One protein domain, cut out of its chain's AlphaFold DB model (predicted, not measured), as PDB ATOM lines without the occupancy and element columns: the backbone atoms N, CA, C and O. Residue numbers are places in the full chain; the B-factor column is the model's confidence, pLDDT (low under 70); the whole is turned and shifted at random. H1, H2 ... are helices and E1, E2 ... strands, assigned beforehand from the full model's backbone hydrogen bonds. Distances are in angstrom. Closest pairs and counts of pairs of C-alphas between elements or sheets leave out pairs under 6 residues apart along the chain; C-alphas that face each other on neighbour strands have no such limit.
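This is residues 302 to 310 and 336 to 466 of the 472 residues of an uncharacterized protein of Marispirochaeta aestuarii (UniProt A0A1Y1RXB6). The long helices H4 and H5 form a helical hairpin, and residues 454 to 466, at the far end of H5, stick out as a free arm. The strand hairpin E1 E2 packs through E1 on residues 407 to 416 of H4, while H2 and H3 make a loose arch leading to the start of H4, and short H1 lies near its other end. The 140 printed residues include five named helices and two antiparallel strands, in the order H1 E1 E2 H2 H3 H4 H5, mostly helix. The whole is loose, radius of gyration of the C-alphas 19.6 A, and elongated, spanning 70 by 40 by 23 A.

H1, residues 302 to 309, is close to but not clearly touching H4, residues 388 to 419; their closest C-alphas, Ser 304 and Phe 416, are 6.4 A apart. E1, residues 336 to 341, and E2, residues 348 to 354, form a hairpin, with N 338 and O 351 within hydrogen-bond range at 3.0 A. The closest C-alphas of E1 and H4, Phe 340 and Ala 411, are 5.6 A apart. H2, residues 355 to 370, is close to but not clearly touching H4, Val 362 to Ile 405 being the closest C-alphas at 7.4 A, at a steep tilt of 41 degrees, opposite ways. H3, residues 378 to 384, is close to but not clearly touching H4, with the C-alphas of Leu 383 and Val 391 closest at 6.4 A. H4 and H5, residues 432 to 464, touch as a helical hairpin at a shallow tilt of 27 degrees, opposite ways; the C-alphas of Val 399 and Val 442 are closest at 6.2 A. H5 is apart from H2 and H3, among others. Every O i to N i+4 pair is within hydrogen-bond range in H1, H2, H3 and H5, and 26 of 28 in H4.

H1 begins at C-alpha 302 (144.403, 232.986, 98.301). H2 measures 22.2 A from first to last C-alpha, H4 47.0 A and H5 46.9 A. H4 begins at C-alpha 388 (171.864, 209.057, 110.040), and H5 ends at C-alpha 464 (188.302, 212.704, 123.074).

The C-alphas farthest apart, of Glu 423 and Gly 466, are 71.6 A apart. Residues 311 to 335 are not printed, and C-alphas 310 and 336 are 16.5 A apart across the cut. The link from H4 to H5 is long, with 12 residues. The model's pLDDT is under 70 at residues 310, 342 to 346, 422, 424 and 465 to 466.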
ATOM      1  N   ASN A 302     145.021 233.037  99.631       90.88
ATOM      2  CA  ASN A 302     144.403 232.986  98.301       90.88
ATOM      3  C   ASN A 302     142.991 233.585  98.296       90.88
ATOM      4  O   ASN A 302     142.644 234.304  97.365       90.88
ATOM      5  N   GLU A 303     142.193 233.340  99.339       87.69
ATOM      6  CA  GLU A 303     140.910 234.033  99.538       87.69
ATOM      7  C   GLU A 303     141.128 235.557  99.603       87.69
ATOM      8  O   GLU A 303     140.434 236.321  98.936       87.69
ATOM      9  N   SER A 304     142.144 236.003 100.349       87.06
ATOM     10  CA  SER A 304     142.492 237.427 100.483       87.06
ATOM     11  C   SER A 304     142.991 238.034  99.167       87.06
ATOM     12  O   SER A 304     142.631 239.158  98.823       87.06
ATOM     13  N   GLN A 305     143.770 237.270  98.403       85.19
ATOM     14  CA  GLN A 305     144.243 237.621  97.070       85.19
ATOM     15  C   GLN A 305     143.082 237.840  96.100       85.19
ATOM     16  O   GLN A 305     142.987 238.886  95.465       85.19
ATOM     17  N   GLN A 306     142.157 236.882  96.032       83.50
ATOM     18  CA  GLN A 306     140.987 236.964  95.158       83.50
ATOM     19  C   GLN A 306     140.101 238.169  95.495       83.50
ATOM     20  O   GLN A 306     139.564 238.808  94.591       83.50
ATOM     21  N   LEU A 307     139.979 238.518  96.780       80.00
ATOM     22  CA  LEU A 307     139.270 239.726  97.209       80.00
ATOM     23  C   LEU A 307     139.948 241.014  96.714       80.00
ATOM     24  O   LEU A 307     139.249 241.961  96.351       80.00
ATOM     25  N   LEU A 308     141.285 241.062  96.667       76.50
ATOM     26  CA  LEU A 308     142.011 242.201  96.096       76.50
ATOM     27  C   LEU A 308     141.848 242.284  94.572       76.50
ATOM     28  O   LEU A 308     141.654 243.383  94.050       76.50
ATOM     29  N   ASP A 309     141.847 241.150  93.868       74.25
ATOM     30  CA  ASP A 309     141.660 241.106  92.409       74.25
ATOM     31  C   ASP A 309     140.240 241.505  91.974       74.25
ATOM     32  O   ASP A 309     140.050 242.080  90.901       74.25
ATOM     33  N   GLN A 310     139.235 241.259  92.819       68.12
ATOM     34  CA  GLN A 310     137.840 241.653  92.581       68.12
ATOM     35  C   GLN A 310     137.573 243.152  92.810       68.12
ATOM     36  O   GLN A 310     136.474 243.641  92.521       68.12
ATOM     37  N   TYR A 336     154.200 241.523  95.417       82.12
ATOM     38  CA  TYR A 336     153.888 242.454  96.501       82.12
ATOM     39  C   TYR A 336     155.128 243.052  97.146       82.12
ATOM     40  O   TYR A 336     156.134 242.375  97.349       82.12
ATOM     41  N   MET A 337     155.039 244.337  97.485       82.12
ATOM     42  CA  MET A 337     155.997 245.020  98.350       82.12
ATOM     43  C   MET A 337     155.515 244.848  99.788       82.12
ATOM     44  O   MET A 337     154.611 245.560 100.216       82.12
ATOM     45  N   VAL A 338     156.087 243.892 100.514       86.25
ATOM     46  CA  VAL A 338     155.684 243.609 101.896       86.25
ATOM     47  C   VAL A 338     156.717 244.136 102.882       86.25
ATOM     48  O   VAL A 338     157.924 244.105 102.620       86.25
ATOM     49  N   GLU A 339     156.233 244.609 104.024       82.31
ATOM     50  CA  GLU A 339     157.067 245.067 105.126       82.31
ATOM     51  C   GLU A 339     157.447 243.877 106.013       82.31
ATOM     52  O   GLU A 339     156.591 243.202 106.586       82.31
ATOM     53  N   PHE A 340     158.745 243.602 106.119       81.56
ATOM     54  CA  PHE A 340     159.283 242.660 107.094       81.56
ATOM     55  C   PHE A 340     159.712 243.430 108.338       81.56
ATOM     56  O   PHE A 340     160.538 244.338 108.244       81.56
ATOM     57  N   PHE A 341     159.196 243.015 109.491       73.50
ATOM     58  CA  PHE A 341     159.622 243.494 110.801       73.50
ATOM     59  C   PHE A 341     160.658 242.531 111.390       73.50
ATOM     60  O   PHE A 341     160.382 241.336 111.523       73.50
ATOM     61  N   ASP A 342     161.849 243.028 111.723       69.06
ATOM     62  CA  ASP A 342     162.863 242.251 112.438       69.06
ATOM     63  C   ASP A 342     162.707 242.449 113.953       69.06
ATOM     64  O   ASP A 342     163.057 243.494 114.500       69.06
ATOM     65  N   GLU A 343     162.210 241.419 114.646       64.75
ATOM     66  CA  GLU A 343     162.002 241.435 116.101       64.75
ATOM     67  C   GLU A 343     163.300 241.657 116.904       64.75
ATOM     68  O   GLU A 343     163.228 242.107 118.046       64.75
ATOM     69  N   LYS A 344     164.483 241.356 116.345       61.47
ATOM     70  CA  LYS A 344     165.766 241.484 117.061       61.47
ATOM     71  C   LYS A 344     166.373 242.880 116.967       61.47
ATOM     72  O   LYS A 344     167.058 243.300 117.894       61.47
ATOM     73  N   THR A 345     166.168 243.569 115.848       69.50
ATOM     74  CA  THR A 345     166.779 244.882 115.572       69.50
ATOM     75  C   THR A 345     165.767 246.029 115.591       69.50
ATOM     76  O   THR A 345     166.168 247.189 115.613       69.50
ATOM     77  N   GLY A 346     164.464 245.725 115.589       67.94
ATOM     78  CA  GLY A 346     163.379 246.709 115.534       67.94
ATOM     79  C   GLY A 346     163.254 247.428 114.186       67.94
ATOM     80  O   GLY A 346     162.441 248.340 114.057       67.94
ATOM     81  N   ALA A 347     164.050 247.042 113.185       74.69
ATOM     82  CA  ALA A 347     164.068 247.662 111.868       74.69
ATOM     83  C   ALA A 347     162.993 247.064 110.948       74.69
ATOM     84  O   ALA A 347     162.714 245.860 110.993       74.69
ATOM     85  N   THR A 348     162.437 247.894 110.062       78.12
ATOM     86  CA  THR A 348     161.549 247.433 108.990       78.12
ATOM     87  C   THR A 348     162.225 247.517 107.633       78.12
ATOM     88  O   THR A 348     162.987 248.440 107.337       78.12
ATOM     89  N   ARG A 349     161.990 246.504 106.796       83.38
ATOM     90  CA  ARG A 349     162.513 246.455 105.428       83.38
ATOM     91  C   ARG A 349     161.412 246.088 104.447       83.38
ATOM     92  O   ARG A 349     160.663 245.139 104.670       83.38
ATOM     93  N   MET A 350     161.361 246.806 103.333       80.88
ATOM     94  CA  MET A 350     160.435 246.517 102.242       80.88
ATOM     95  C   MET A 350     161.064 245.510 101.282       80.88
ATOM     96  O   MET A 350     162.151 245.745 100.754       80.88
ATOM     97  N   VAL A 351     160.387 244.388 101.043       83.69
ATOM     98  CA  VAL A 351     160.887 243.302 100.188       83.69
ATOM     99  C   VAL A 351     159.842 242.948  99.135       83.69
ATOM    100  O   VAL A 351     158.650 242.881  99.424       83.69
ATOM    101  N   ARG A 352     160.303 242.702  97.903       84.25
ATOM    102  CA  ARG A 352     159.469 242.173  96.816       84.25
ATOM    103  C   ARG A 352     159.249 240.678  97.003       84.25
ATOM    104  O   ARG A 352     160.218 239.924  97.033       84.25
ATOM    105  N   VAL A 353     157.993 240.257  97.068       87.38
ATOM    106  CA  VAL A 353     157.591 238.851  97.174       87.38
ATOM    107  C   VAL A 353     156.714 238.491  95.978       87.38
ATOM    108  O   VAL A 353     155.652 239.078  95.799       87.38
ATOM    109  N   ASP A 354     157.162 237.533  95.162       89.44
ATOM    110  CA  ASP A 354     156.336 236.861  94.144       89.44
ATOM    111  C   ASP A 354     155.399 235.888  94.880       89.44
ATOM    112  O   ASP A 354     155.827 234.833  95.360       89.44
ATOM    113  N   TYR A 355     154.144 236.300  95.063       89.62
ATOM    114  CA  TYR A 355     153.144 235.582  95.849       89.62
ATOM    115  C   TYR A 355     152.753 234.250  95.205       89.62
ATOM    116  O   TYR A 355     152.585 233.252  95.911       89.62
ATOM    117  N   ASP A 356     152.669 234.201  93.876       87.69
ATOM    118  CA  ASP A 356     152.333 232.978  93.147       87.69
ATOM    119  C   ASP A 356     153.443 231.934  93.334       87.69
ATOM    120  O   ASP A 356     153.179 230.791  93.716       87.69
ATOM    121  N   ALA A 357     154.707 232.343  93.186       90.06
ATOM    122  CA  ALA A 357     155.848 231.463  93.432       90.06
ATOM    123  C   ALA A 357     155.952 231.034  94.908       90.06
ATOM    124  O   ALA A 357     156.279 229.881  95.205       90.06
ATOM    125  N   PHE A 358     155.674 231.947  95.842       93.81
ATOM    126  CA  PHE A 358     155.694 231.657  97.274       93.81
ATOM    127  C   PHE A 358     154.614 230.641  97.666       93.81
ATOM    128  O   PHE A 358     154.920 229.635  98.310       93.81
ATOM    129  N   SER A 359     153.366 230.876  97.261       93.44
ATOM    130  CA  SER A 359     152.225 230.012  97.582       93.44
ATOM    131  C   SER A 359     152.384 228.614  96.977       93.44
ATOM    132  O   SER A 359     152.160 227.617  97.669       93.44
ATOM    133  N   GLU A 360     152.868 228.511  95.735       94.00
ATOM    134  CA  GLU A 360     153.167 227.227  95.100       94.00
ATOM    135  C   GLU A 360     154.259 226.460  95.863       94.00
ATOM    136  O   GLU A 360     154.123 225.256  96.099       94.00
ATOM    137  N   ASN A 361     155.325 227.145  96.291       94.31
ATOM    138  CA  ASN A 361     156.399 226.541  97.077       94.31
ATOM    139  C   ASN A 361     155.886 226.040  98.438       94.31
ATOM    140  O   ASN A 361     156.111 224.883  98.798       94.31
ATOM    141  N   VAL A 362     155.103 226.855  99.149       95.88
ATOM    142  CA  VAL A 362     154.508 226.474 100.440       95.88
ATOM    143  C   VAL A 362     153.602 225.247 100.293       95.88
ATOM    144  O   VAL A 362     153.684 224.329 101.109       95.88
ATOM    145  N   LEU A 363     152.790 225.170  99.232       96.06
ATOM    146  CA  LEU A 363     151.942 224.004  98.959       96.06
ATOM    147  C   LEU A 363     152.750 222.758  98.575       96.06
ATOM    148  O   LEU A 363     152.432 221.657  99.027       96.06
ATOM    149  N   LYS A 364     153.815 222.898  97.772       95.44
ATOM    150  CA  LYS A 364     154.746 221.792  97.482       95.44
ATOM    151  C   LYS A 364     155.376 221.261  98.769       95.44
ATOM    152  O   LYS A 364     155.411 220.046  98.975       95.44
ATOM    153  N   ARG A 365     155.810 222.158  99.658       94.88
ATOM    154  CA  ARG A 365     156.386 221.801 100.957       94.88
ATOM    155  C   ARG A 365     155.363 221.130 101.869       94.88
ATOM    156  O   ARG A 365     155.693 220.118 102.482       94.88
ATOM    157  N   ALA A 366     154.126 221.622 101.918       94.94
ATOM    158  CA  ALA A 366     153.054 220.991 102.681       94.94
ATOM    159  C   ALA A 366     152.818 219.541 102.227       94.94
ATOM    160  O   ALA A 366     152.891 218.626 103.043       94.94
ATOM    161  N   ARG A 367     152.687 219.298 100.915       94.06
ATOM    162  CA  ARG A 367     152.539 217.935 100.369       94.06
ATOM    163  C   ARG A 367     153.704 217.024 100.752       94.06
ATOM    164  O   ARG A 367     153.472 215.901 101.193       94.06
ATOM    165  N   ALA A 368     154.942 217.508 100.630       91.25
ATOM    166  CA  ALA A 368     156.131 216.746 101.014       91.25
ATOM    167  C   ALA A 368     156.130 216.379 102.511       91.25
ATOM    168  O   ALA A 368     156.471 215.255 102.872       91.25
ATOM    169  N   LEU A 369     155.698 217.299 103.378       93.25
ATOM    170  CA  LEU A 369     155.559 217.059 104.815       93.25
ATOM    171  C   LEU A 369     154.437 216.071 105.134       93.25
ATOM    172  O   LEU A 369     154.624 215.194 105.977       93.25
ATOM    173  N   ASN A 370     153.300 216.155 104.442       92.06
ATOM    174  CA  ASN A 370     152.192 215.223 104.633       92.06
ATOM    175  C   ASN A 370     152.610 213.770 104.370       92.06
ATOM    176  O   ASN A 370     152.195 212.857 105.085       92.06
ATOM    177  N   MET A 371     153.488 213.553 103.385       89.19
ATOM    178  CA  MET A 371     154.020 212.225 103.070       89.19
ATOM    179  C   MET A 371     154.823 211.610 104.229       89.19
ATOM    180  O   MET A 371     154.985 210.397 104.249       89.19
ATOM    181  N   LEU A 372     155.288 212.389 105.211       89.38
ATOM    182  CA  LEU A 372     156.019 211.897 106.391       89.38
ATOM    183  C   LEU A 372     155.112 211.540 107.582       89.38
ATOM    184  O   LEU A 372     155.595 211.040 108.597       89.38
ATOM    185  N   SER A 373     153.801 211.787 107.486       83.75
ATOM    186  CA  SER A 373     152.857 211.562 108.595       83.75
ATOM    187  C   SER A 373     152.752 210.085 109.006       83.75
ATOM    188  O   SER A 373     152.661 209.742 110.194       83.75
ATOM    189  N   SER A 374     152.832 209.178 108.031       84.44
ATOM    190  CA  SER A 374     152.680 207.742 108.238       84.44
ATOM    191  C   SER A 374     154.010 207.001 108.158       84.44
ATOM    192  O   SER A 374     154.762 207.174 107.205       84.44
ATOM    193  N   LYS A 375     154.246 206.100 109.121       80.50
ATOM    194  CA  LYS A 375     155.407 205.192 109.138       80.50
ATOM    195  C   LYS A 375     155.435 204.234 107.948       80.50
ATOM    196  O   LYS A 375     156.497 203.777 107.558       80.50
ATOM    197  N   VAL A 376     154.270 203.944 107.366       80.88
ATOM    198  CA  VAL A 376     154.164 203.035 106.218       80.88
ATOM    199  C   VAL A 376     154.318 203.746 104.871       80.88
ATOM    200  O   VAL A 376     154.208 203.108 103.828       80.88
ATOM    201  N   SER A 377     154.536 205.065 104.851       86.31
ATOM    202  CA  SER A 377     154.698 205.778 103.588       86.31
ATOM    203  C   SER A 377     156.063 205.485 102.962       86.31
ATOM    204  O   SER A 377     157.082 205.387 103.646       86.31
ATOM    205  N   SER A 378     156.114 205.433 101.631       85.38
ATOM    206  CA  SER A 378     157.373 205.255 100.894       85.38
ATOM    207  C   SER A 378     158.369 206.400 101.125       85.38
ATOM    208  O   SER A 378     159.571 206.223 100.947       85.38
ATOM    209  N   ALA A 379     157.901 207.592 101.504       84.06
ATOM    210  CA  ALA A 379     158.765 208.708 101.883       84.06
ATOM    211  C   ALA A 379     159.394 208.490 103.266       84.06
ATOM    212  O   ALA A 379     160.597 208.687 103.414       84.06
ATOM    213  N   TYR A 380     158.608 208.033 104.249       87.94
ATOM    214  CA  TYR A 380     159.107 207.740 105.589       87.94
ATOM    215  C   TYR A 380     160.065 206.548 105.578       87.94
ATOM    216  O   TYR A 380     161.163 206.663 106.104       87.94
ATOM    217  N   MET A 381     159.711 205.452 104.899       89.00
ATOM    218  CA  MET A 381     160.576 204.271 104.786       89.00
ATOM    219  C   MET A 381     161.912 204.582 104.098       89.00
ATOM    220  O   MET A 381     162.952 204.077 104.505       89.00
ATOM    221  N   ARG A 382     161.922 205.452 103.074       89.31
ATOM    222  CA  ARG A 382     163.176 205.906 102.440       89.31
ATOM    223  C   ARG A 382     164.038 206.732 103.390       89.31
ATOM    224  O   ARG A 382     165.254 206.560 103.408       89.31
ATOM    225  N   LEU A 383     163.421 207.606 104.182       89.44
ATOM    226  CA  LEU A 383     164.127 208.388 105.197       89.44
ATOM    227  C   LEU A 383     164.671 207.481 106.315       89.44
ATOM    228  O   LEU A 383     165.820 207.615 106.720       89.44
ATOM    229  N   GLU A 384     163.882 206.502 106.755       88.38
ATOM    230  CA  GLU A 384     164.277 205.475 107.722       88.38
ATOM    231  C   GLU A 384     165.367 204.540 107.184       88.38
ATOM    232  O   GLU A 384     166.192 204.072 107.960       88.38
ATOM    233  N   GLY A 385     165.441 204.311 105.873       88.06
ATOM    234  CA  GLY A 385     166.517 203.553 105.227       88.06
ATOM    235  C   GLY A 385     167.799 204.351 104.950       88.06
ATOM    236  O   GLY A 385     168.800 203.757 104.570       88.06
ATOM    237  N   SER A 386     167.792 205.677 105.126       90.56
ATOM    238  CA  SER A 386     168.936 206.553 104.809       90.56
ATOM    239  C   SER A 386     169.964 206.620 105.939       90.56
ATOM    240  O   SER A 386     169.627 206.372 107.092       90.56
ATOM    241  N   ASP A 387     171.203 207.009 105.645       89.56
ATOM    242  CA  ASP A 387     172.235 207.212 106.674       89.56
ATOM    243  C   ASP A 387     171.823 208.291 107.688       89.56
ATOM    244  O   ASP A 387     171.122 209.244 107.344       89.56
ATOM    245  N   GLU A 388     172.264 208.161 108.942       88.25
ATOM    246  CA  GLU A 388     171.864 209.057 110.040       88.25
ATOM    247  C   GLU A 388     172.153 210.539 109.735       88.25
ATOM    248  O   GLU A 388     171.292 211.396 109.940       88.25
ATOM    249  N   GLU A 389     173.318 210.829 109.155       87.88
ATOM    250  CA  GLU A 389     173.724 212.178 108.748       87.88
ATOM    251  C   GLU A 389     172.804 212.762 107.665       87.88
ATOM    252  O   GLU A 389     172.375 213.911 107.762       87.88
ATOM    253  N   LYS A 390     172.367 211.940 106.702       91.25
ATOM    254  CA  LYS A 390     171.398 212.354 105.673       91.25
ATOM    255  C   LYS A 390     170.030 212.671 106.272       91.25
ATOM    256  O   LYS A 390     169.353 213.591 105.813       91.25
ATOM    257  N   VAL A 391     169.605 211.935 107.305       92.62
ATOM    258  CA  VAL A 391     168.358 212.247 108.027       92.62
ATOM    259  C   VAL A 391     168.490 213.588 108.756       92.62
ATOM    260  O   VAL A 391     167.555 214.391 108.725       92.62
ATOM    261  N   TYR A 392     169.646 213.868 109.363       92.38
ATOM    262  CA  TYR A 392     169.913 215.141 110.035       92.38
ATOM    263  C   TYR A 392     169.892 216.334 109.068       92.38
ATOM    264  O   TYR A 392     169.231 217.340 109.347       92.38
ATOM    265  N   GLU A 393     170.567 216.222 107.923       92.88
ATOM    266  CA  GLU A 393     170.571 217.254 106.878       92.88
ATOM    267  C   GLU A 393     169.157 217.519 106.353       92.88
ATOM    268  O   GLU A 393     168.723 218.670 106.243       92.88
ATOM    269  N   TYR A 394     168.394 216.453 106.100       93.31
ATOM    270  CA  TYR A 394     167.010 216.555 105.655       93.31
ATOM    271  C   TYR A 394     166.123 217.285 106.671       93.31
ATOM    272  O   TYR A 394     165.429 218.236 106.310       93.31
ATOM    273  N   VAL A 395     166.170 216.904 107.953       93.12
ATOM    274  CA  VAL A 395     165.409 217.590 109.014       93.12
ATOM    275  C   VAL A 395     165.835 219.056 109.133       93.12
ATOM    276  O   VAL A 395     164.978 219.936 109.217       93.12
ATOM    277  N   SER A 396     167.140 219.333 109.091       92.19
ATOM    278  CA  SER A 396     167.685 220.690 109.202       92.19
ATOM    279  C   SER A 396     167.229 221.592 108.060       92.19
ATOM    280  O   SER A 396     166.728 222.686 108.313       92.19
ATOM    281  N   SER A 397     167.308 221.107 106.819       94.81
ATOM    282  CA  SER A 397     166.844 221.857 105.647       94.81
ATOM    283  C   SER A 397     165.359 222.219 105.734       94.81
ATOM    284  O   SER A 397     164.985 223.356 105.449       94.81
ATOM    285  N   ILE A 398     164.506 221.300 106.202       93.75
ATOM    286  CA  ILE A 398     163.076 221.576 106.382       93.75
ATOM    287  C   ILE A 398     162.857 222.642 107.455       93.75
ATOM    288  O   ILE A 398     162.037 223.538 107.260       93.75
ATOM    289  N   VAL A 399     163.562 222.550 108.584       92.31
ATOM    290  CA  VAL A 399     163.477 223.542 109.663       92.31
ATOM    291  C   VAL A 399     163.843 224.935 109.139       92.31
ATOM    292  O   VAL A 399     163.077 225.881 109.335       92.31
ATOM    293  N   ASP A 400     164.947 225.053 108.402       91.56
ATOM    294  CA  ASP A 400     165.411 226.323 107.833       91.56
ATOM    295  C   ASP A 400     164.429 226.891 106.800       91.56
ATOM    296  O   ASP A 400     164.157 228.096 106.770       91.56
ATOM    297  N   GLU A 401     163.849 226.036 105.959       92.94
ATOM    298  CA  GLU A 401     162.809 226.440 105.018       92.94
ATOM    299  C   GLU A 401     161.528 226.907 105.717       92.94
ATOM    300  O   GLU A 401     160.955 227.931 105.334       92.94
ATOM    301  N   LEU A 402     161.085 226.210 106.767       94.00
ATOM    302  CA  LEU A 402     159.908 226.618 107.533       94.00
ATOM    303  C   LEU A 402     160.135 227.943 108.262       94.00
ATOM    304  O   LEU A 402     159.203 228.742 108.335       94.00
ATOM    305  N   TYR A 403     161.352 228.237 108.730       91.12
ATOM    306  CA  TYR A 403     161.685 229.564 109.253       91.12
ATOM    307  C   TYR A 403     161.563 230.658 108.184       91.12
ATOM    308  O   TYR A 403     161.001 231.720 108.456       91.12
ATOM    309  N   LYS A 404     162.006 230.406 106.944       91.38
ATOM    310  CA  LYS A 404     161.831 231.359 105.828       91.38
ATOM    311  C   LYS A 404     160.349 231.612 105.524       91.38
ATOM    312  O   LYS A 404     159.948 232.759 105.316       91.38
ATOM    313  N   ILE A 405     159.528 230.561 105.552       94.06
ATOM    314  CA  ILE A 405     158.071 230.669 105.391       94.06
ATOM    315  C   ILE A 405     157.456 231.462 106.554       94.06
ATOM    316  O   ILE A 405     156.684 232.389 106.315       94.06
ATOM    317  N   LEU A 406     157.841 231.160 107.797       91.44
ATOM    318  CA  LEU A 406     157.372 231.845 109.008       91.44
ATOM    319  C   LEU A 406     157.763 233.324 109.069       91.44
ATOM    320  O   LEU A 406     157.059 234.090 109.716       91.44
ATOM    321  N   ASN A 407     158.826 233.736 108.380       89.25
ATOM    322  CA  ASN A 407     159.166 235.151 108.236       89.25
ATOM    323  C   ASN A 407     158.286 235.858 107.193       89.25
ATOM    324  O   ASN A 407     158.012 237.045 107.324       89.25
ATOM    325  N   THR A 408     157.838 235.141 106.159       91.12
ATOM    326  CA  THR A 408     157.111 235.727 105.016       91.12
ATOM    327  C   THR A 408     155.596 235.762 105.242       91.12
ATOM    328  O   THR A 408     154.936 236.726 104.856       91.12
ATOM    329  N   LEU A 409     155.030 234.747 105.908       93.00
ATOM    330  CA  LEU A 409     153.590 234.660 106.193       93.00
ATOM    331  C   LEU A 409     153.039 235.867 106.984       93.00
ATOM    332  O   LEU A 409     152.018 236.407 106.563       93.00
ATOM    333  N   PRO A 410     153.670 236.338 108.081       89.75
ATOM    334  CA  PRO A 410     153.177 237.500 108.824       89.75
ATOM    335  C   PRO A 410     153.209 238.791 107.998       89.75
ATOM    336  O   PRO A 410     152.296 239.609 108.101       89.75
ATOM    337  N   ALA A 411     154.240 238.963 107.164       88.50
ATOM    338  CA  ALA A 411     154.376 240.121 106.284       88.50
ATOM    339  C   ALA A 411     153.248 240.160 105.237       88.50
ATOM    340  O   ALA A 411     152.619 241.198 105.041       88.50
ATOM    341  N   LEU A 412     152.921 239.010 104.633       89.12
ATOM    342  CA  LEU A 412     151.786 238.882 103.714       89.12
ATOM    343  C   LEU A 412     150.437 239.088 104.420       89.12
ATOM    344  O   LEU A 412     149.604 239.835 103.918       89.12
ATOM    345  N   ASP A 413     150.222 238.495 105.600       89.56
ATOM    346  CA  ASP A 413     148.995 238.691 106.400       89.56
ATOM    347  C   ASP A 413     148.761 240.177 106.726       89.56
ATOM    348  O   ASP A 413     147.635 240.670 106.658       89.56
ATOM    349  N   THR A 414     149.835 240.906 107.037       88.00
ATOM    350  CA  THR A 414     149.796 242.347 107.335       88.00
ATOM    351  C   THR A 414     149.525 243.171 106.076       88.00
ATOM    352  O   THR A 414     148.688 244.079 106.092       88.00
ATOM    353  N   PHE A 415     150.172 242.824 104.960       87.81
ATOM    354  CA  PHE A 415     149.935 243.439 103.655       87.81
ATOM    355  C   PHE A 415     148.468 243.298 103.216       87.81
ATOM    356  O   PHE A 415     147.794 244.300 102.988       87.81
ATOM    357  N   PHE A 416     147.919 242.080 103.199       85.88
ATOM    358  CA  PHE A 416     146.531 241.860 102.777       85.88
ATOM    359  C   PHE A 416     145.524 242.603 103.667       85.88
ATOM    360  O   PHE A 416     144.551 243.159 103.163       85.88
ATOM    361  N   LYS A 417     145.763 242.684 104.982       84.31
ATOM    362  CA  LYS A 417     144.892 243.433 105.908       84.31
ATOM    363  C   LYS A 417     144.952 244.950 105.722       84.31
ATOM    364  O   LYS A 417     143.951 245.625 105.966       84.31
ATOM    365  N   SER A 418     146.108 245.492 105.343       82.06
ATOM    366  CA  SER A 418     146.303 246.939 105.182       82.06
ATOM    367  C   SER A 418     145.749 247.454 103.851       82.06
ATOM    368  O   SER A 418     145.033 248.461 103.852       82.06
ATOM    369  N   GLU A 419     145.979 246.716 102.761       79.81
ATOM    370  CA  GLU A 419     145.550 247.067 101.396       79.81
ATOM    371  C   GLU A 419     144.057 246.830 101.123       79.81
ATOM    372  O   GLU A 419     143.490 247.346 100.152       79.81
ATOM    373  N   ALA A 420     143.378 246.082 101.990       75.81
ATOM    374  CA  ALA A 420     141.956 245.823 101.841       75.81
ATOM    375  C   ALA A 420     141.092 247.080 102.067       75.81
ATOM    376  O   ALA A 420     141.252 247.767 103.093       75.81
ATOM    377  N   PRO A 421     140.118 247.358 101.171       71.50
ATOM    378  CA  PRO A 421     139.129 248.417 101.359       71.50
ATOM    379  C   PRO A 421     138.392 248.272 102.693       71.50
ATOM    380  O   PRO A 421     138.100 247.157 103.122       71.50
ATOM    381  N   ARG A 422     138.053 249.396 103.345       69.56
ATOM    382  CA  ARG A 422     137.438 249.411 104.691       69.56
ATOM    383  C   ARG A 422     136.196 248.515 104.808       69.56
ATOM    384  O   ARG A 422     136.006 247.907 105.854       69.56
ATOM    385  N   GLU A 423     135.417 248.398 103.738       72.75
ATOM    386  CA  GLU A 423     134.204 247.571 103.640       72.75
ATOM    387  C   GLU A 423     134.481 246.056 103.622       72.75
ATOM    388  O   GLU A 423     133.650 245.280 104.080       72.75
ATOM    389  N   LEU A 424     135.651 245.630 103.127       69.62
ATOM    390  CA  LEU A 424     136.028 244.220 102.941       69.62
ATOM    391  C   LEU A 424     137.009 243.705 104.007       69.62
ATOM    392  O   LEU A 424     137.336 242.519 104.033       69.62
ATOM    393  N   ARG A 425     137.475 244.572 104.917       71.56
ATOM    394  CA  ARG A 425     138.437 244.205 105.974       71.56
ATOM    395  C   ARG A 425     137.918 243.121 106.921       71.56
ATOM    396  O   ARG A 425     138.715 242.322 107.401       71.56
ATOM    397  N   SER A 426     136.609 243.068 107.174       72.75
ATOM    398  CA  SER A 426     135.978 242.022 107.997       72.75
ATOM    399  C   SER A 426     135.938 240.652 107.308       72.75
ATOM    400  O   SER A 426     135.818 239.634 107.987       72.75
ATOM    401  N   SER A 427     136.069 240.610 105.977       73.62
ATOM    402  CA  SER A 427     136.093 239.381 105.177       73.62
ATOM    403  C   SER A 427     137.489 238.758 105.072       73.62
ATOM    404  O   SER A 427     137.599 237.589 104.705       73.62
ATOM    405  N   ILE A 428     138.552 239.489 105.432       79.56
ATOM    406  CA  ILE A 428     139.920 238.958 105.445       79.56
ATOM    407  C   ILE A 428     140.153 238.130 106.704       79.56
ATOM    408  O   ILE A 428     140.242 238.633 107.826       79.56
ATOM    409  N   ARG A 429     140.302 236.821 106.503       81.38
ATOM    410  CA  ARG A 429     140.626 235.873 107.567       81.38
ATOM    411  C   ARG A 429     142.124 235.883 107.834       81.38
ATOM    412  O   ARG A 429     142.912 235.448 107.003       81.38
ATOM    413  N   GLY A 430     142.510 236.309 109.033       86.50
ATOM    414  CA  GLY A 430     143.908 236.264 109.450       86.50
ATOM    415  C   GLY A 430     144.463 234.840 109.572       86.50
ATOM    416  O   GLY A 430     143.738 233.889 109.897       86.50
ATOM    417  N   ILE A 431     145.780 234.720 109.390       91.88
ATOM    418  CA  ILE A 431     146.516 233.445 109.496       91.88
ATOM    419  C   ILE A 431     147.337 233.298 110.790       91.88
ATOM    420  O   ILE A 431     148.209 232.438 110.900       91.88
ATOM    421  N   LYS A 432     147.072 234.130 111.808       90.50
ATOM    422  CA  LYS A 432     147.819 234.135 113.083       90.50
ATOM    423  C   LYS A 432     147.800 232.775 113.799       90.50
ATOM    424  O   LYS A 432     148.801 232.385 114.400       90.50
ATOM    425  N   LEU A 433     146.677 232.053 113.733       90.38
ATOM    426  CA  LEU A 433     146.543 230.722 114.337       90.38
ATOM    427  C   LEU A 433     147.422 229.695 113.617       90.38
ATOM    428  O   LEU A 433     148.120 228.918 114.265       90.38
ATOM    429  N   GLU A 434     147.436 229.727 112.285       95.12
ATOM    430  CA  GLU A 434     148.269 228.862 111.455       95.12
ATOM    431  C   GLU A 434     149.760 229.156 111.658       95.12
ATOM    432  O   GLU A 434     150.532 228.224 111.865       95.12
ATOM    433  N   ILE A 435     150.158 230.434 111.698       92.44
ATOM    434  CA  ILE A 435     151.540 230.852 111.989       92.44
ATOM    435  C   ILE A 435     151.994 230.310 113.352       92.44
ATOM    436  O   ILE A 435     153.071 229.726 113.456       92.44
ATOM    437  N   SER A 436     151.165 230.455 114.393       90.19
ATOM    438  CA  SER A 436     151.471 229.944 115.735       90.19
ATOM    439  C   SER A 436     151.623 228.417 115.747       90.19
ATOM    440  O   SER A 436     152.585 227.884 116.303       90.19
ATOM    441  N   ALA A 437     150.726 227.700 115.067       90.06
ATOM    442  CA  ALA A 437     150.788 226.246 114.972       90.06
ATOM    443  C   ALA A 437     152.041 225.757 114.221       90.06
ATOM    444  O   ALA A 437     152.715 224.840 114.697       90.06
ATOM    445  N   ILE A 438     152.404 226.401 113.103       94.62
ATOM    446  CA  ILE A 438     153.632 226.098 112.350       94.62
ATOM    447  C   ILE A 438     154.863 226.378 113.226       94.62
ATOM    448  O   ILE A 438     155.738 225.520 113.334       94.62
ATOM    449  N   LYS A 439     154.908 227.519 113.928       92.69
ATOM    450  CA  LYS A 439     156.002 227.873 114.851       92.69
ATOM    451  C   LYS A 439     156.177 226.824 115.955       92.69
ATOM    452  O   LYS A 439     157.295 226.380 116.200       92.69
ATOM    453  N   ASN A 440     155.087 226.357 116.564       89.44
ATOM    454  CA  ASN A 440     155.122 225.318 117.601       89.44
ATOM    455  C   ASN A 440     155.592 223.951 117.078       89.44
ATOM    456  O   ASN A 440     156.227 223.188 117.809       89.44
ATOM    457  N   VAL A 441     155.268 223.607 115.831       92.62
ATOM    458  CA  VAL A 441     155.789 222.395 115.181       92.62
ATOM    459  C   VAL A 441     157.297 222.509 114.949       92.62
ATOM    460  O   VAL A 441     158.034 221.592 115.314       92.62
ATOM    461  N   VAL A 442     157.765 223.643 114.421       90.94
ATOM    462  CA  VAL A 442     159.194 223.896 114.178       90.94
ATOM    463  C   VAL A 442     159.993 223.866 115.482       90.94
ATOM    464  O   VAL A 442     161.019 223.198 115.536       90.94
ATOM    465  N   ILE A 443     159.504 224.504 116.552       88.12
ATOM    466  CA  ILE A 443     160.174 224.505 117.866       88.12
ATOM    467  C   ILE A 443     160.334 223.079 118.404       88.12
ATOM    468  O   ILE A 443     161.439 222.690 118.771       88.12
ATOM    469  N   ARG A 444     159.257 222.283 118.413       87.62
ATOM    470  CA  ARG A 444     159.289 220.906 118.938       87.62
ATOM    471  C   ARG A 444     160.188 219.984 118.116       87.62
ATOM    472  O   ARG A 444     160.914 219.175 118.680       87.62
ATOM    473  N   SER A 445     160.174 220.120 116.791       92.00
ATOM    474  CA  SER A 445     161.093 219.370 115.931       92.00
ATOM    475  C   SER A 445     162.550 219.788 116.161       92.00
ATOM    476  O   SER A 445     163.433 218.942 116.291       92.00
ATOM    477  N   ASN A 446     162.802 221.092 116.297       88.00
ATOM    478  CA  ASN A 446     164.146 221.608 116.521       88.00
ATOM    479  C   ASN A 446     164.698 221.226 117.906       88.00
ATOM    480  O   ASN A 446     165.893 220.985 118.030       88.00
ATOM    481  N   GLN A 447     163.849 221.090 118.930       87.38
ATOM    482  CA  GLN A 447     164.239 220.516 120.226       87.38
ATOM    483  C   GLN A 447     164.793 219.097 120.060       87.38
ATOM    484  O   GLN A 447     165.891 218.822 120.532       87.38
ATOM    485  N   LYS A 448     164.111 218.231 119.298       87.12
ATOM    486  CA  LYS A 448     164.602 216.876 118.992       87.12
ATOM    487  C   LYS A 448     165.899 216.873 118.188       87.12
ATOM    488  O   LYS A 448     166.777 216.049 118.439       87.12
ATOM    489  N   ARG A 449     166.064 217.828 117.268       89.12
ATOM    490  CA  ARG A 449     167.335 218.043 116.562       89.12
ATOM    491  C   ARG A 449     168.462 218.468 117.515       89.12
ATOM    492  O   ARG A 449     169.571 217.964 117.390       89.12
ATOM    493  N   HIS A 450     168.200 219.360 118.467       82.75
ATOM    494  CA  HIS A 450     169.194 219.775 119.461       82.75
ATOM    495  C   HIS A 450     169.523 218.663 120.466       82.75
ATOM    496  O   HIS A 450     170.689 218.502 120.803       82.75
ATOM    497  N   GLU A 451     168.541 217.854 120.879       84.56
ATOM    498  CA  GLU A 451     168.775 216.636 121.672       84.56
ATOM    499  C   GLU A 451     169.719 215.668 120.938       84.56
ATOM    500  O   GLU A 451     170.620 215.105 121.553       84.56
ATOM    501  N   TYR A 452     169.551 215.504 119.621       88.81
ATOM    502  CA  TYR A 452     170.464 214.715 118.791       88.81
ATOM    503  C   TYR A 452     171.893 215.282 118.789       88.81
ATOM    504  O   TYR A 452     172.842 214.541 119.033       88.81
ATOM    505  N   ILE A 453     172.044 216.590 118.548       83.62
ATOM    506  CA  ILE A 453     173.355 217.258 118.525       83.62
ATOM    507  C   ILE A 453     174.050 217.124 119.883       83.62
ATOM    508  O   ILE A 453     175.200 216.711 119.925       83.62
ATOM    509  N   ALA A 454     173.337 217.388 120.982       78.25
ATOM    510  CA  ALA A 454     173.885 217.293 122.332       78.25
ATOM    511  C   ALA A 454     174.413 215.883 122.639       78.25
ATOM    512  O   ALA A 454     175.506 215.743 123.180       78.25
ATOM    513  N   LYS A 455     173.684 214.835 122.230       80.50
ATOM    514  CA  LYS A 455     174.143 213.446 122.383       80.50
ATOM    515  C   LYS A 455     175.358 213.123 121.515       80.50
ATOM    516  O   LYS A 455     176.268 212.436 121.970       80.50
ATOM    517  N   LYS A 456     175.404 213.630 120.279       81.50
ATOM    518  CA  LYS A 456     176.560 213.450 119.390       81.50
ATOM    519  C   LYS A 456     177.803 214.166 119.935       81.50
ATOM    520  O   LYS A 456     178.885 213.588 119.929       81.50
ATOM    521  N   GLU A 457     177.643 215.377 120.459       77.75
ATOM    522  CA  GLU A 457     178.712 216.147 121.103       77.75
ATOM    523  C   GLU A 457     179.203 215.482 122.394       77.75
ATOM    524  O   GLU A 457     180.410 215.408 122.611       77.75
ATOM    525  N   GLU A 458     178.299 214.951 123.221       76.00
ATOM    526  CA  GLU A 458     178.640 214.168 124.415       76.00
ATOM    527  C   GLU A 458     179.488 212.941 124.039       76.00
ATOM    528  O   GLU A 458     180.545 212.712 124.627       76.00
ATOM    529  N   ILE A 459     179.095 212.205 122.993       76.06
ATOM    530  CA  ILE A 459     179.872 211.077 122.461       76.06
ATOM    531  C   ILE A 459     181.240 211.539 121.943       76.06
ATOM    532  O   ILE A 459     182.258 210.929 122.251       76.06
ATOM    533  N   GLU A 460     181.317 212.620 121.172       75.00
ATOM    534  CA  GLU A 460     182.604 213.117 120.673       75.00
ATOM    535  C   GLU A 460     183.530 213.601 121.800       75.00
ATOM    536  O   GLU A 460     184.744 213.395 121.733       75.00
ATOM    537  N   GLN A 461     182.982 214.212 122.852       71.25
ATOM    538  CA  GLN A 461     183.739 214.632 124.031       71.25
ATOM    539  C   GLN A 461     184.254 213.433 124.828       71.25
ATOM    540  O   GLN A 461     185.432 213.395 125.179       71.25
ATOM    541  N   LEU A 462     183.416 212.424 125.056       71.94
ATOM    542  CA  LEU A 462     183.820 211.200 125.740       71.94
ATOM    543  C   LEU A 462     184.871 210.413 124.927       71.94
ATOM    544  O   LEU A 462     185.864 209.964 125.502       71.94
ATOM    545  N   LYS A 463     184.746 210.359 123.587       73.19
ATOM    546  CA  LYS A 463     185.773 209.791 122.688       73.19
ATOM    547  C   LYS A 463     187.108 210.536 122.810       73.19
ATOM    548  O   LYS A 463     188.158 209.901 122.892       73.19
ATOM    549  N   LYS A 464     187.092 211.875 122.870       71.31
ATOM    550  CA  LYS A 464     188.302 212.704 123.074       71.31
ATOM    551  C   LYS A 464     188.967 212.475 124.434       71.31
ATOM    552  O   LYS A 464     190.178 212.639 124.543       71.31
ATOM    553  N   LEU A 465     188.198 212.079 125.446       65.94
ATOM    554  CA  LEU A 465     188.686 211.749 126.790       65.94
ATOM    555  C   LEU A 465     189.185 210.298 126.917       65.94
ATOM    556  O   LEU A 465     189.541 209.872 128.014       65.94
ATOM    557  N   GLY A 466     189.223 209.531 125.819       54.50
ATOM    558  CA  GLY A 466     189.655 208.130 125.823       54.50
ATOM    559  C   GLY A 466     188.662 207.181 126.501       54.50
ATOM    560  O   GLY A 466     189.017 206.048 126.825       54.50
TER     561      GLY A 466